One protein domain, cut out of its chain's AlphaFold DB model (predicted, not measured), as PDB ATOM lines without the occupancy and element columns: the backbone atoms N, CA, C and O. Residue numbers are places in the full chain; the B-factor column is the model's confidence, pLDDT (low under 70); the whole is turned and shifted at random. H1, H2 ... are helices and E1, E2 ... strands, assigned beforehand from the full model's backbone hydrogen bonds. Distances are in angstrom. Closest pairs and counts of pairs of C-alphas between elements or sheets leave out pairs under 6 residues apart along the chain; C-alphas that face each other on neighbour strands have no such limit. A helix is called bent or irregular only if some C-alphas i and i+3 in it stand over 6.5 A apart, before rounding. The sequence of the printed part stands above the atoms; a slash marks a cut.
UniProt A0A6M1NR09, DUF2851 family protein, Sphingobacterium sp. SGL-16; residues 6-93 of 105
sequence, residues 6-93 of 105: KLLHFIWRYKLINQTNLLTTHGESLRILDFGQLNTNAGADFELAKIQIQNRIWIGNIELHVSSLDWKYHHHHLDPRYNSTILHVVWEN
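Overview. This is residues 6 to 93 of the 105 residues of the protein "DUF2851 family protein" of Sphingobacterium sp. SGL-16 (UniProt A0A6M1NR09). One strongly twisted and curled sheet of four strands makes the core, with the long, bent strand E3 inside it and the short helix H1 packed over E3. A long stretch without a named element, residues 14 to 29, runs from H1 round to the edge strand E1, while the four-residue helix H2 only grazes the sheet after the end of E3. The printed part has 88 residues, with two named helices and four named strands in the order H1, E1, E2, E3, H2, E4; the sheet's order is E1, E2, E3, E4, mixed, and the class is mixed, helices and strands. It is compact, with a radius of gyration of the C-alphas of 12.4 A and spans of 31 by 25 by 24 A.

Arrangement. H1, residues 6 to 13, is on the sheet of E1, residues 30 to 34, E2, residues 46 to 53, E3, residues 56 to 67, and E4, residues 85 to 92. H1 lies over E3 at a height over the sheet of 8.6 A, and runs along the strands, at 7 degrees to E3 on the local plane. Their closest C-alphas, those of Leu 8 and Leu 64, are 6.8 A apart. E1, E2 and E3 form a meander, each strand the antiparallel neighbour of the one before. In the hairpin E1 and E2, N 31 and O 52 are 2.8 A apart, within hydrogen-bond range. Residues 37 to 38 pair briefly with residues 46 to 47 of E2, antiparallel. In the hairpin E2 and E3, N 58 and O 51 are 2.8 A apart, within hydrogen-bond range. E2 bends by 63 degrees at residue 49 and E3 by 83 degrees at residue 59. H2, residues 70 to 73, only grazes the sheet; its closest C-alpha pair with E3 is His 65 and Trp 71, 7.7 A apart. E3, H2 and E4 form a strand-helix-strand unit, two parallel neighbour strands with a helix between, and its crossover is right-handed. E3 and E4 are parallel at 33 degrees, with N 86 and O 61 at 2.8 A, within hydrogen-bond range. H1 and H2 are apart, as are E1 and E4. Every O i to N i+4 pair of H1 is within hydrogen-bond range; H2 is too short for such a pair.

Along the chain. H1 begins at C-alpha 6, (-35.746, 41.551, 8.017), and is 10.3 A long. E1 is 12.1 A long and E2 17.8 A. E3, 26.2 A long, ends at C-alpha 67, (-43.432, 37.632, -2.252). H2 is 4.7 A long. E4, 18.1 A, ends at C-alpha 92, (-40.253, 36.618, -5.603).

Size, cuts and confidence. The C-alphas farthest apart, those of Thr 20 and Leu 78, are 33.9 A apart. The links H1 to E1, E1 to E2 and H2 to E4 are long. The printed part has no cut, and no printed residue is under 70 in pLDDT.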
ATOM      1  N   LYS A   6     -36.788  40.783   7.312       94.88
ATOM      2  CA  LYS A   6     -35.746  41.551   8.017       94.88
ATOM      3  C   LYS A   6     -34.409  41.603   7.269       94.88
ATOM      4  O   LYS A   6     -33.690  42.593   7.395       94.88
ATOM      5  N   LEU A   7     -34.063  40.567   6.501       96.00
ATOM      6  CA  LEU A   7     -32.860  40.584   5.669       96.00
ATOM      7  C   LEU A   7     -33.026  41.523   4.465       96.00
ATOM      8  O   LEU A   7     -32.090  42.252   4.150       96.00
ATOM      9  N   LEU A   8     -34.206  41.576   3.843       96.75
ATOM     10  CA  LEU A   8     -34.506  42.551   2.788       96.75
ATOM     11  C   LEU A   8     -34.445  43.984   3.326       96.75
ATOM     12  O   LEU A   8     -33.820  44.840   2.702       96.75
ATOM     13  N   HIS A   9     -34.986  44.230   4.524       97.31
ATOM     14  CA  HIS A   9     -34.912  45.545   5.173       97.31
ATOM     15  C   HIS A   9     -33.461  45.943   5.433       97.31
ATOM     16  O   HIS A   9     -33.083  47.091   5.210       97.31
ATOM     17  N   PHE A  10     -32.630  44.998   5.882       97.69
ATOM     18  CA  PHE A  10     -31.199  45.219   6.072       97.69
ATOM     19  C   PHE A  10     -30.507  45.578   4.749       97.69
ATOM     20  O   PHE A  10     -29.820  46.597   4.673       97.69
ATOM     21  N   ILE A  11     -30.729  44.785   3.697       97.44
ATOM     22  CA  ILE A  11     -30.156  45.017   2.365       97.44
ATOM     23  C   ILE A  11     -30.553  46.402   1.837       97.44
ATOM     24  O   ILE A  11     -29.684  47.152   1.390       97.44
ATOM     25  N   TRP A  12     -31.834  46.764   1.937       98.06
ATOM     26  CA  TRP A  12     -32.344  48.057   1.484       98.06
ATOM     27  C   TRP A  12     -31.762  49.218   2.294       98.06
ATOM     28  O   TRP A  12     -31.165  50.135   1.729       98.06
ATOM     29  N   ARG A  13     -31.850  49.147   3.630       97.69
ATOM     30  CA  ARG A  13     -31.374  50.192   4.552       97.69
ATOM     31  C   ARG A  13     -29.894  50.509   4.362       97.69
ATOM     32  O   ARG A  13     -29.505  51.674   4.423       97.69
ATOM     33  N   TYR A  14     -29.075  49.485   4.139       97.88
ATOM     34  CA  TYR A  14     -27.634  49.639   3.936       97.88
ATOM     35  C   TYR A  14     -27.234  49.736   2.458       97.88
ATOM     36  O   TYR A  14     -26.044  49.760   2.152       97.88
ATOM     37  N   LYS A  15     -28.213  49.853   1.548       97.31
ATOM     38  CA  LYS A  15     -28.011  50.081   0.108       97.31
ATOM     39  C   LYS A  15     -27.155  48.995  -0.554       97.31
ATOM     40  O   LYS A  15     -26.407  49.268  -1.490       97.31
ATOM     41  N   LEU A  16     -27.282  47.755  -0.079       97.12
ATOM     42  CA  LEU A  16     -26.491  46.588  -0.489       97.12
ATOM     43  C   LEU A  16     -27.055  45.915  -1.749       97.12
ATOM     44  O   LEU A  16     -27.095  44.690  -1.853       97.12
ATOM     45  N   ILE A  17     -27.517  46.721  -2.702       95.12
ATOM     46  CA  ILE A  17     -28.027  46.263  -3.994       95.12
ATOM     47  C   ILE A  17     -27.178  46.850  -5.110       95.12
ATOM     48  O   ILE A  17     -26.658  47.963  -4.994       95.12
ATOM     49  N   ASN A  18     -27.065  46.121  -6.218       95.38
ATOM     50  CA  ASN A  18     -26.496  46.705  -7.417       95.38
ATOM     51  C   ASN A  18     -27.477  47.741  -7.985       95.38
ATOM     52  O   ASN A  18     -28.605  47.408  -8.328       95.38
ATOM     53  N   GLN A  19     -27.041  48.994  -8.080       94.62
ATOM     54  CA  GLN A  19     -27.866  50.109  -8.550       94.62
ATOM     55  C   GLN A  19     -27.698  50.382 -10.054       94.62
ATOM     56  O   GLN A  19     -28.341  51.282 -10.595       94.62
ATOM     57  N   THR A  20     -26.833  49.635 -10.751       95.75
ATOM     58  CA  THR A  20     -26.615  49.810 -12.191       95.75
ATOM     59  C   THR A  20     -27.736  49.159 -12.994       95.75
ATOM     60  O   THR A  20     -28.022  47.982 -12.789       95.75
ATOM     61  N   ASN A  21     -28.300  49.892 -13.960       95.31
ATOM     62  CA  ASN A  21     -29.280  49.383 -14.929       95.31
ATOM     63  C   ASN A  21     -30.494  48.680 -14.293       95.31
ATOM     64  O   ASN A  21     -30.976  47.680 -14.817       95.31
ATOM     65  N   LEU A  22     -30.990  49.199 -13.164       97.50
ATOM     66  CA  LEU A  22     -32.218  48.695 -12.553       97.50
ATOM     67  C   LEU A  22     -33.411  48.894 -13.497       97.50
ATOM     68  O   LEU A  22     -33.555  49.947 -14.126       97.50
ATOM     69  N   LEU A  23     -34.282  47.886 -13.547       97.44
ATOM     70  CA  LEU A  23     -35.521  47.885 -14.320       97.44
ATOM     71  C   LEU A  23     -36.702  47.491 -13.426       97.44
ATOM     72  O   LEU A  23     -36.544  46.689 -12.504       97.44
ATOM     73  N   THR A  24     -37.888  48.029 -13.705       95.69
ATOM     74  CA  THR A  24     -39.142  47.542 -13.112       95.69
ATOM     75  C   THR A  24     -39.531  46.189 -13.716       95.69
ATOM     76  O   THR A  24     -39.005  45.772 -14.749       95.69
ATOM     77  N   THR A  25     -40.517  45.512 -13.123       92.44
ATOM     78  CA  THR A  25     -41.102  44.279 -13.684       92.44
ATOM     79  C   THR A  25     -41.772  44.489 -15.047       92.44
ATOM     80  O   THR A  25     -41.985  43.522 -15.772       92.44
ATOM     81  N   HIS A  26     -42.053  45.739 -15.424       91.88
ATOM     82  CA  HIS A  26     -42.551  46.125 -16.746       91.88
ATOM     83  C   HIS A  26     -41.427  46.548 -17.714       91.88
ATOM     84  O   HIS A  26     -41.712  47.009 -18.817       91.88
ATOM     85  N   GLY A  27     -40.154  46.406 -17.324       95.56
ATOM     86  CA  GLY A  27     -38.991  46.733 -18.157       95.56
ATOM     87  C   GLY A  27     -38.624  48.220 -18.192       95.56
ATOM     88  O   GLY A  27     -37.837  48.640 -19.037       95.56
ATOM     89  N   GLU A  28     -39.175  49.037 -17.297       97.44
ATOM     90  CA  GLU A  28     -38.916  50.478 -17.277       97.44
ATOM     91  C   GLU A  28     -37.647  50.801 -16.491       97.44
ATOM     92  O   GLU A  28     -37.420  50.232 -15.427       97.44
ATOM     93  N   SER A  29     -36.839  51.753 -16.968       98.12
ATOM     94  CA  SER A  29     -35.643  52.189 -16.236       98.12
ATOM     95  C   SER A  29     -36.001  52.735 -14.857       98.12
ATOM     96  O   SER A  29     -36.845  53.626 -14.745       98.12
ATOM     97  N   LEU A  30     -35.330  52.222 -13.826       98.38
ATOM     98  CA  LEU A  30     -35.467  52.633 -12.436       98.38
ATOM     99  C   LEU A  30     -34.136  53.208 -11.937       98.38
ATOM    100  O   LEU A  30     -33.069  52.637 -12.144       98.38
ATOM    101  N   ARG A  31     -34.194  54.329 -11.221       98.38
ATOM    102  CA  ARG A  31     -33.077  54.849 -10.423       98.38
ATOM    103  C   ARG A  31     -33.568  55.156  -9.021       98.38
ATOM    104  O   ARG A  31     -34.584  55.826  -8.855       98.38
ATOM    105  N   ILE A  32     -32.822  54.719  -8.016       98.31
ATOM    106  CA  ILE A  32     -33.088  55.073  -6.622       98.31
ATOM    107  C   ILE A  32     -32.262  56.324  -6.317       98.31
ATOM    108  O   ILE A  32     -31.035  56.285  -6.375       98.31
ATOM    109  N   LEU A  33     -32.933  57.452  -6.077       98.25
ATOM    110  CA  LEU A  33     -32.293  58.735  -5.765       98.25
ATOM    111  C   LEU A  33     -32.131  58.909  -4.249       98.25
ATOM    112  O   LEU A  33     -31.132  59.460  -3.794       98.25
ATOM    113  N   ASP A  34     -33.102  58.408  -3.488       98.44
ATOM    114  CA  ASP A  34     -33.085  58.275  -2.037       98.44
ATOM    115  C   ASP A  34     -33.832  56.989  -1.646       98.44
ATOM    116  O   ASP A  34     -34.924  56.724  -2.151       98.44
ATOM    117  N   PHE A  35     -33.238  56.191  -0.758       98.44
ATOM    118  CA  PHE A  35     -33.805  54.926  -0.271       98.44
ATOM    119  C   PHE A  35     -34.912  55.140   0.774       98.44
ATOM    120  O   PHE A  35     -35.619  54.186   1.106       98.44
ATOM    121  N   GLY A  36     -35.069  56.372   1.271       98.38
ATOM    122  CA  GLY A  36     -36.022  56.711   2.320       98.38
ATOM    123  C   GLY A  36     -35.509  56.375   3.719       98.38
ATOM    124  O   GLY A  36     -34.351  55.994   3.924       98.38
ATOM    125  N   GLN A  37     -36.388  56.539   4.701       98.19
ATOM    126  CA  GLN A  37     -36.109  56.319   6.119       98.19
ATOM    127  C   GLN A  37     -36.891  55.112   6.619       98.19
ATOM    128  O   GLN A  37     -38.057  54.958   6.275       98.19
ATOM    129  N   LEU A  38     -36.253  54.259   7.427       98.19
ATOM    130  CA  LEU A  38     -36.927  53.108   8.032       98.19
ATOM    131  C   LEU A  38     -38.115  53.589   8.870       98.19
ATOM    132  O   LEU A  38     -37.926  54.359   9.812       98.19
ATOM    133  N   ASN A  39     -39.301  53.084   8.555       98.06
ATOM    134  CA  ASN A  39     -40.499  53.318   9.334       98.06
ATOM    135  C   ASN A  39     -40.558  52.331  10.504       98.06
ATOM    136  O   ASN A  39     -40.386  51.125  10.335       98.06
ATOM    137  N   THR A  40     -40.792  52.838  11.711       95.88
ATOM    138  CA  THR A  40     -41.025  52.013  12.910       95.88
ATOM    139  C   THR A  40     -42.474  52.078  13.388       95.88
ATOM    140  O   THR A  40     -42.796  51.535  14.444       95.88
ATOM    141  N   ASN A  41     -43.328  52.775  12.640       95.81
ATOM    142  CA  ASN A  41     -44.754  52.906  12.891       95.81
ATOM    143  C   ASN A  41     -45.542  52.044  11.896       95.81
ATOM    144  O   ASN A  41     -44.980  51.252  11.145       95.81
ATOM    145  N   ALA A  42     -46.867  52.173  11.912       94.50
ATOM    146  CA  ALA A  42     -47.712  51.488  10.949       94.50
ATOM    147  C   ALA A  42     -47.653  52.154   9.565       94.50
ATOM    148  O   ALA A  42     -47.615  53.380   9.468       94.50
ATOM    149  N   GLY A  43     -47.759  51.344   8.514       96.44
ATOM    150  CA  GLY A  43     -47.625  51.773   7.126       96.44
ATOM    151  C   GLY A  43     -46.506  50.999   6.443       96.44
ATOM    152  O   GLY A  43     -46.126  49.924   6.904       96.44
ATOM    153  N   ALA A  44     -46.002  51.550   5.344       98.19
ATOM    154  CA  ALA A  44     -44.960  50.899   4.568       98.19
ATOM    155  C   ALA A  44     -43.589  50.926   5.261       98.19
ATOM    156  O   ALA A  44     -43.333  51.805   6.091       98.19
ATOM    157  N   ASP A  45     -42.705  50.001   4.886       98.44
ATOM    158  CA  ASP A  45     -41.414  49.771   5.555       98.44
ATOM    159  C   ASP A  45     -40.460  50.969   5.547       98.44
ATOM    160  O   ASP A  45     -39.702  51.173   6.500       98.44
ATOM    161  N   PHE A  46     -40.463  51.759   4.469       98.69
ATOM    162  CA  PHE A  46     -39.656  52.973   4.359       98.69
ATOM    163  C   PHE A  46     -40.490  54.150   3.866       98.69
ATOM    164  O   PHE A  46     -41.259  54.028   2.913       98.69
ATOM    165  N   GLU A  47     -40.279  55.314   4.469       98.50
ATOM    166  CA  GLU A  47     -40.983  56.554   4.141       98.50
ATOM    167  C   GLU A  47     -40.061  57.571   3.462       98.50
ATOM    168  O   GLU A  47     -38.836  57.538   3.621       98.50
ATOM    169  N   LEU A  48     -40.661  58.511   2.724       98.00
ATOM    170  CA  LEU A  48     -39.974  59.661   2.112       98.00
ATOM    171  C   LEU A  48     -38.831  59.281   1.148       98.00
ATOM    172  O   LEU A  48     -37.884  60.044   0.956       98.00
ATOM    173  N   ALA A  49     -38.921  58.112   0.517       98.69
ATOM    174  CA  ALA A  49     -38.017  57.705  -0.545       98.69
ATOM    175  C   ALA A  49     -38.226  58.548  -1.808       98.69
ATOM    176  O   ALA A  49     -39.295  59.120  -2.049       98.69
ATOM    177  N   LYS A  50     -37.192  58.586  -2.653       98.81
ATOM    178  CA  LYS A  50     -37.211  59.286  -3.936       98.81
ATOM    179  C   LYS A  50     -36.663  58.374  -5.019       98.81
ATOM    180  O   LYS A  50     -35.493  57.998  -4.990       98.81
ATOM    181  N   ILE A  51     -37.480  58.055  -6.012       98.62
ATOM    182  CA  ILE A  51     -37.064  57.232  -7.154       98.62
ATOM    183  C   ILE A  51     -37.361  57.960  -8.456       98.62
ATOM    184  O   ILE A  51     -38.183  58.873  -8.513       98.62
ATOM    185  N   GLN A  52     -36.702  57.532  -9.518       98.56
ATOM    186  CA  GLN A  52     -37.006  57.942 -10.872       98.56
ATOM    187  C   GLN A  52     -37.368  56.700 -11.683       98.56
ATOM    188  O   GLN A  52     -36.568  55.771 -11.759       98.56
ATOM    189  N   ILE A  53     -38.557  56.701 -12.286       98.00
ATOM    190  CA  ILE A  53     -38.988  55.688 -13.257       98.00
ATOM    191  C   ILE A  53     -39.077  56.386 -14.613       98.00
ATOM    192  O   ILE A  53     -39.797  57.381 -14.758       98.00
ATOM    193  N   GLN A  54     -38.298  55.911 -15.587       96.69
ATOM    194  CA  GLN A  54     -38.055  56.590 -16.863       96.69
ATOM    195  C   GLN A  54     -37.643  58.064 -16.643       96.69
ATOM    196  O   GLN A  54     -36.578  58.346 -16.096       96.69
ATOM    197  N   ASN A  55     -38.506  59.013 -17.017       96.31
ATOM    198  CA  ASN A  55     -38.241  60.454 -16.958       96.31
ATOM    199  C   ASN A  55     -39.023  61.150 -15.830       96.31
ATOM    200  O   ASN A  55     -39.067  62.378 -15.780       96.31
ATOM    201  N   ARG A  56     -39.675  60.385 -14.943       98.19
ATOM    202  CA  ARG A  56     -40.528  60.913 -13.870       98.19
ATOM    203  C   ARG A  56     -39.937  60.597 -12.508       98.19
ATOM    204  O   ARG A  56     -39.546  59.462 -12.244       98.19
ATOM    205  N   ILE A  57     -39.899  61.608 -11.647       98.56
ATOM    206  CA  ILE A  57     -39.472  61.484 -10.255       98.56
ATOM    207  C   ILE A  57     -40.706  61.289  -9.380       98.56
ATOM    208  O   ILE A  57     -41.670  62.045  -9.487       98.56
ATOM    209  N   TRP A  58     -40.630  60.308  -8.491       98.31
ATOM    210  CA  TRP A  58     -41.653  59.988  -7.507       98.31
ATOM    211  C   TRP A  58     -41.083  60.177  -6.103       98.31
ATOM    212  O   TRP A  58     -39.921  59.847  -5.856       98.31
ATOM    213  N   ILE A  59     -41.905  60.707  -5.199       98.50
ATOM    214  CA  ILE A  59     -41.611  60.825  -3.769       98.50
ATOM    215  C   ILE A  59     -42.724  60.094  -3.024       98.50
ATOM    216  O   ILE A  59     -43.899  60.326  -3.310       98.50
ATOM    217  N   GLY A  60     -42.360  59.203  -2.107       98.31
ATOM    218  CA  GLY A  60     -43.317  58.361  -1.396       98.31
ATOM    219  C   GLY A  60     -42.638  57.229  -0.640       98.31
ATOM    220  O   GLY A  60     -41.477  57.340  -0.259       98.31
ATOM    221  N   ASN A  61     -43.364  56.140  -0.429       98.62
ATOM    222  CA  ASN A  61     -42.947  55.052   0.445       98.62
ATOM    223  C   ASN A  61     -42.476  53.819  -0.338       98.62
ATOM    224  O   ASN A  61     -42.836  53.634  -1.504       98.62
ATOM    225  N   ILE A  62     -41.694  52.961   0.312       98.62
ATOM    226  CA  ILE A  62     -41.229  51.678  -0.224       98.62
ATOM    227  C   ILE A  62     -41.744  50.572   0.684       98.62
ATOM    228  O   ILE A  62     -41.594  50.669   1.898       98.62
ATOM    229  N   GLU A  63     -42.298  49.526   0.078       98.50
ATOM    230  CA  GLU A  63     -42.667  48.292   0.773       98.50
ATOM    231  C   GLU A  63     -41.765  47.151   0.316       98.50
ATOM    232  O   GLU A  63     -41.496  47.022  -0.886       98.50
ATOM    233  N   LEU A  64     -41.319  46.317   1.251       98.12
ATOM    234  CA  LEU A  64     -40.485  45.151   1.013       98.12
ATOM    235  C   LEU A  64     -41.231  43.889   1.443       98.12
ATOM    236  O   LEU A  64     -41.632  43.749   2.588       98.12
ATOM    237  N   HIS A  65     -41.332  42.905   0.554       97.31
ATOM    238  CA  HIS A  65     -41.837  41.583   0.929       97.31
ATOM    239  C   HIS A  65     -40.977  40.476   0.336       97.31
ATOM    240  O   HIS A  65     -40.239  40.678  -0.630       97.31
ATOM    241  N   VAL A  66     -41.094  39.265   0.881       95.94
ATOM    242  CA  VAL A  66     -40.517  38.095   0.205       95.94
ATOM    243  C   VAL A  66     -41.273  37.838  -1.092       95.94
ATOM    244  O   VAL A  66     -40.631  37.694  -2.129       95.94
ATOM    245  N   SER A  67     -42.607  37.849  -1.067       95.25
ATOM    246  CA  SER A  67     -43.432  37.632  -2.252       95.25
ATOM    247  C   SER A  67     -44.310  38.836  -2.577       95.25
ATOM    248  O   SER A  67     -44.845  39.500  -1.690       95.25
ATOM    249  N   SER A  68     -44.572  39.076  -3.863       95.50
ATOM    250  CA  SER A  68     -45.596  40.055  -4.260       95.50
ATOM    251  C   SER A  68     -47.001  39.692  -3.770       95.50
ATOM    252  O   SER A  68     -47.819  40.584  -3.537       95.50
ATOM    253  N   LEU A  69     -47.268  38.404  -3.518       94.88
ATOM    254  CA  LEU A  69     -48.506  37.919  -2.904       94.88
ATOM    255  C   LEU A  69     -48.773  38.510  -1.513       94.88
ATOM    256  O   LEU A  69     -49.937  38.719  -1.154       94.88
ATOM    257  N   ASP A  70     -47.715  38.815  -0.760       95.69
ATOM    258  CA  ASP A  70     -47.817  39.282   0.624       95.69
ATOM    259  C   ASP A  70     -48.513  40.647   0.719       95.69
ATOM    260  O   ASP A  70     -49.186  40.932   1.703       95.69
ATOM    261  N   TRP A  71     -48.526  41.435  -0.365       96.50
ATOM    262  CA  TRP A  71     -49.344  42.651  -0.450       96.50
ATOM    263  C   TRP A  71     -50.838  42.394  -0.197       96.50
ATOM    264  O   TRP A  71     -51.543  43.193   0.425       96.50
ATOM    265  N   LYS A  72     -51.357  41.271  -0.709       95.00
ATOM    266  CA  LYS A  72     -52.751  40.877  -0.484       95.00
ATOM    267  C   LYS A  72     -52.923  40.188   0.858       95.00
ATOM    268  O   LYS A  72     -53.904  40.486   1.538       95.00
ATOM    269  N   TYR A  73     -51.994  39.312   1.243       95.06
ATOM    270  CA  TYR A  73     -52.069  38.582   2.513       95.06
ATOM    271  C   TYR A  73     -51.978  39.494   3.738       95.06
ATOM    272  O   TYR A  73     -52.634  39.220   4.737       95.06
ATOM    273  N   HIS A  74     -51.241  40.602   3.645       95.62
ATOM    274  CA  HIS A  74     -51.171  41.621   4.693       95.62
ATOM    275  C   HIS A  74     -52.290  42.675   4.600       95.62
ATOM    276  O   HIS A  74     -52.356  43.579   5.422       95.62
ATOM    277  N   HIS A  75     -53.211  42.542   3.639       96.25
ATOM    278  CA  HIS A  75     -54.334  43.461   3.417       96.25
ATOM    279  C   HIS A  75     -53.952  44.908   3.049       96.25
ATOM    280  O   HIS A  75     -54.799  45.795   3.121       96.25
ATOM    281  N   HIS A  76     -52.745  45.144   2.532       96.75
ATOM    282  CA  HIS A  76     -52.278  46.483   2.127       96.75
ATOM    283  C   HIS A  76     -53.147  47.121   1.040       96.75
ATOM    284  O   HIS A  76     -53.401  48.319   1.049       96.75
ATOM    285  N   HIS A  77     -53.683  46.306   0.131       95.44
ATOM    286  CA  HIS A  77     -54.662  46.726  -0.882       95.44
ATOM    287  C   HIS A  77     -55.979  47.291  -0.315       95.44
ATOM    288  O   HIS A  77     -56.764  47.858  -1.073       95.44
ATOM    289  N   LEU A  78     -56.243  47.119   0.983       96.56
ATOM    290  CA  LEU A  78     -57.425  47.636   1.679       96.56
ATOM    291  C   LEU A  78     -57.087  48.792   2.628       96.56
ATOM    292  O   LEU A  78     -57.980  49.323   3.287       96.56
ATOM    293  N   ASP A  79     -55.815  49.178   2.711       97.06
ATOM    294  CA  ASP A  79     -55.318  50.104   3.714       97.06
ATOM    295  C   ASP A  79     -54.788  51.393   3.061       97.06
ATOM    296  O   ASP A  79     -53.790  51.363   2.333       97.06
ATOM    297  N   PRO A  80     -55.411  52.558   3.329       96.50
ATOM    298  CA  PRO A  80     -55.019  53.820   2.708       96.50
ATOM    299  C   PRO A  80     -53.593  54.264   3.052       96.50
ATOM    300  O   PRO A  80     -53.026  55.071   2.313       96.50
ATOM    301  N   ARG A  81     -52.978  53.741   4.123       96.75
ATOM    302  CA  ARG A  81     -51.580  54.047   4.488       96.75
ATOM    303  C   ARG A  81     -50.581  53.612   3.410       96.75
ATOM    304  O   ARG A  81     -49.497  54.181   3.318       96.75
ATOM    305  N   TYR A  82     -50.963  52.656   2.564       97.62
ATOM    306  CA  TYR A  82     -50.137  52.130   1.475       97.62
ATOM    307  C   TYR A  82     -50.382  52.825   0.127       97.62
ATOM    308  O   TYR A  82     -49.689  52.535  -0.846       97.62
ATOM    309  N   ASN A  83     -51.309  53.790   0.043       96.75
ATOM    310  CA  ASN A  83     -51.557  54.537  -1.199       96.75
ATOM    311  C   ASN A  83     -50.341  55.368  -1.644       96.75
ATOM    312  O   ASN A  83     -50.161  55.631  -2.833       96.75
ATOM    313  N   SER A  84     -49.464  55.726  -0.706       96.69
ATOM    314  CA  SER A  84     -48.215  56.439  -0.985       96.69
ATOM    315  C   SER A  84     -47.041  55.523  -1.365       96.69
ATOM    316  O   SER A  84     -45.942  56.034  -1.574       96.69
ATOM    317  N   THR A  85     -47.223  54.199  -1.469       97.94
ATOM    318  CA  THR A  85     -46.140  53.252  -1.798       97.94
ATOM    319  C   THR A  85     -45.747  53.317  -3.269       97.94
ATOM    320  O   THR A  85     -46.374  52.698  -4.120       97.94
ATOM    321  N   ILE A  86     -44.668  54.023  -3.587       97.69
ATOM    322  CA  ILE A  86     -44.201  54.274  -4.959       97.69
ATOM    323  C   ILE A  86     -43.403  53.115  -5.570       97.69
ATOM    324  O   ILE A  86     -43.231  53.081  -6.786       97.69
ATOM    325  N   LEU A  87     -42.927  52.173  -4.755       97.50
ATOM    326  CA  LEU A  87     -42.217  50.981  -5.211       97.50
ATOM    327  C   LEU A  87     -42.446  49.835  -4.222       97.50
ATOM    328  O   LEU A  87     -42.206  49.981  -3.027       97.50
ATOM    329  N   HIS A  88     -42.895  48.693  -4.738       97.50
ATOM    330  CA  HIS A  88     -42.977  47.436  -3.995       97.50
ATOM    331  C   HIS A  88     -41.829  46.542  -4.456       97.50
ATOM    332  O   HIS A  88     -41.782  46.140  -5.619       97.50
ATOM    333  N   VAL A  89     -40.869  46.285  -3.570       97.06
ATOM    334  CA  VAL A  89     -39.682  45.481  -3.873       97.06
ATOM    335  C   VAL A  89     -39.880  44.096  -3.289       97.06
ATOM    336  O   VAL A  89     -40.185  43.942  -2.108       97.06
ATOM    337  N   VAL A  90     -39.701  43.079  -4.122       95.94
ATOM    338  CA  VAL A  90     -39.949  41.690  -3.742       95.94
ATOM    339  C   VAL A  90     -38.788  40.797  -4.126       95.94
ATOM    340  O   VAL A  90     -38.112  41.050  -5.122       95.94
ATOM    341  N   TRP A  91     -38.571  39.741  -3.343       95.50
ATOM    342  CA  TRP A  91     -37.631  38.683  -3.716       95.50
ATOM    343  C   TRP A  91     -38.217  37.785  -4.812       95.50
ATOM    344  O   TRP A  91     -37.539  37.430  -5.773       95.50
ATOM    345  N   GLU A  92     -39.503  37.467  -4.690       94.44
ATOM    346  CA  GLU A  92     -40.253  36.618  -5.603       94.44
ATOM    347  C   GLU A  92     -41.453  37.378  -6.160       94.44
ATOM    348  O   GLU A  92     -42.296  37.890  -5.419       94.44
ATOM    349  N   ASN A  93     -41.570  37.399  -7.485       93.25
ATOM    350  CA  ASN A  93     -42.747  37.912  -8.170       93.25
ATOM    351  C   ASN A  93     -43.373  36.810  -9.036       93.25
ATOM    352  O   ASN A  93     -42.980  36.665 -10.195       93.25
TER     353      ASN A  93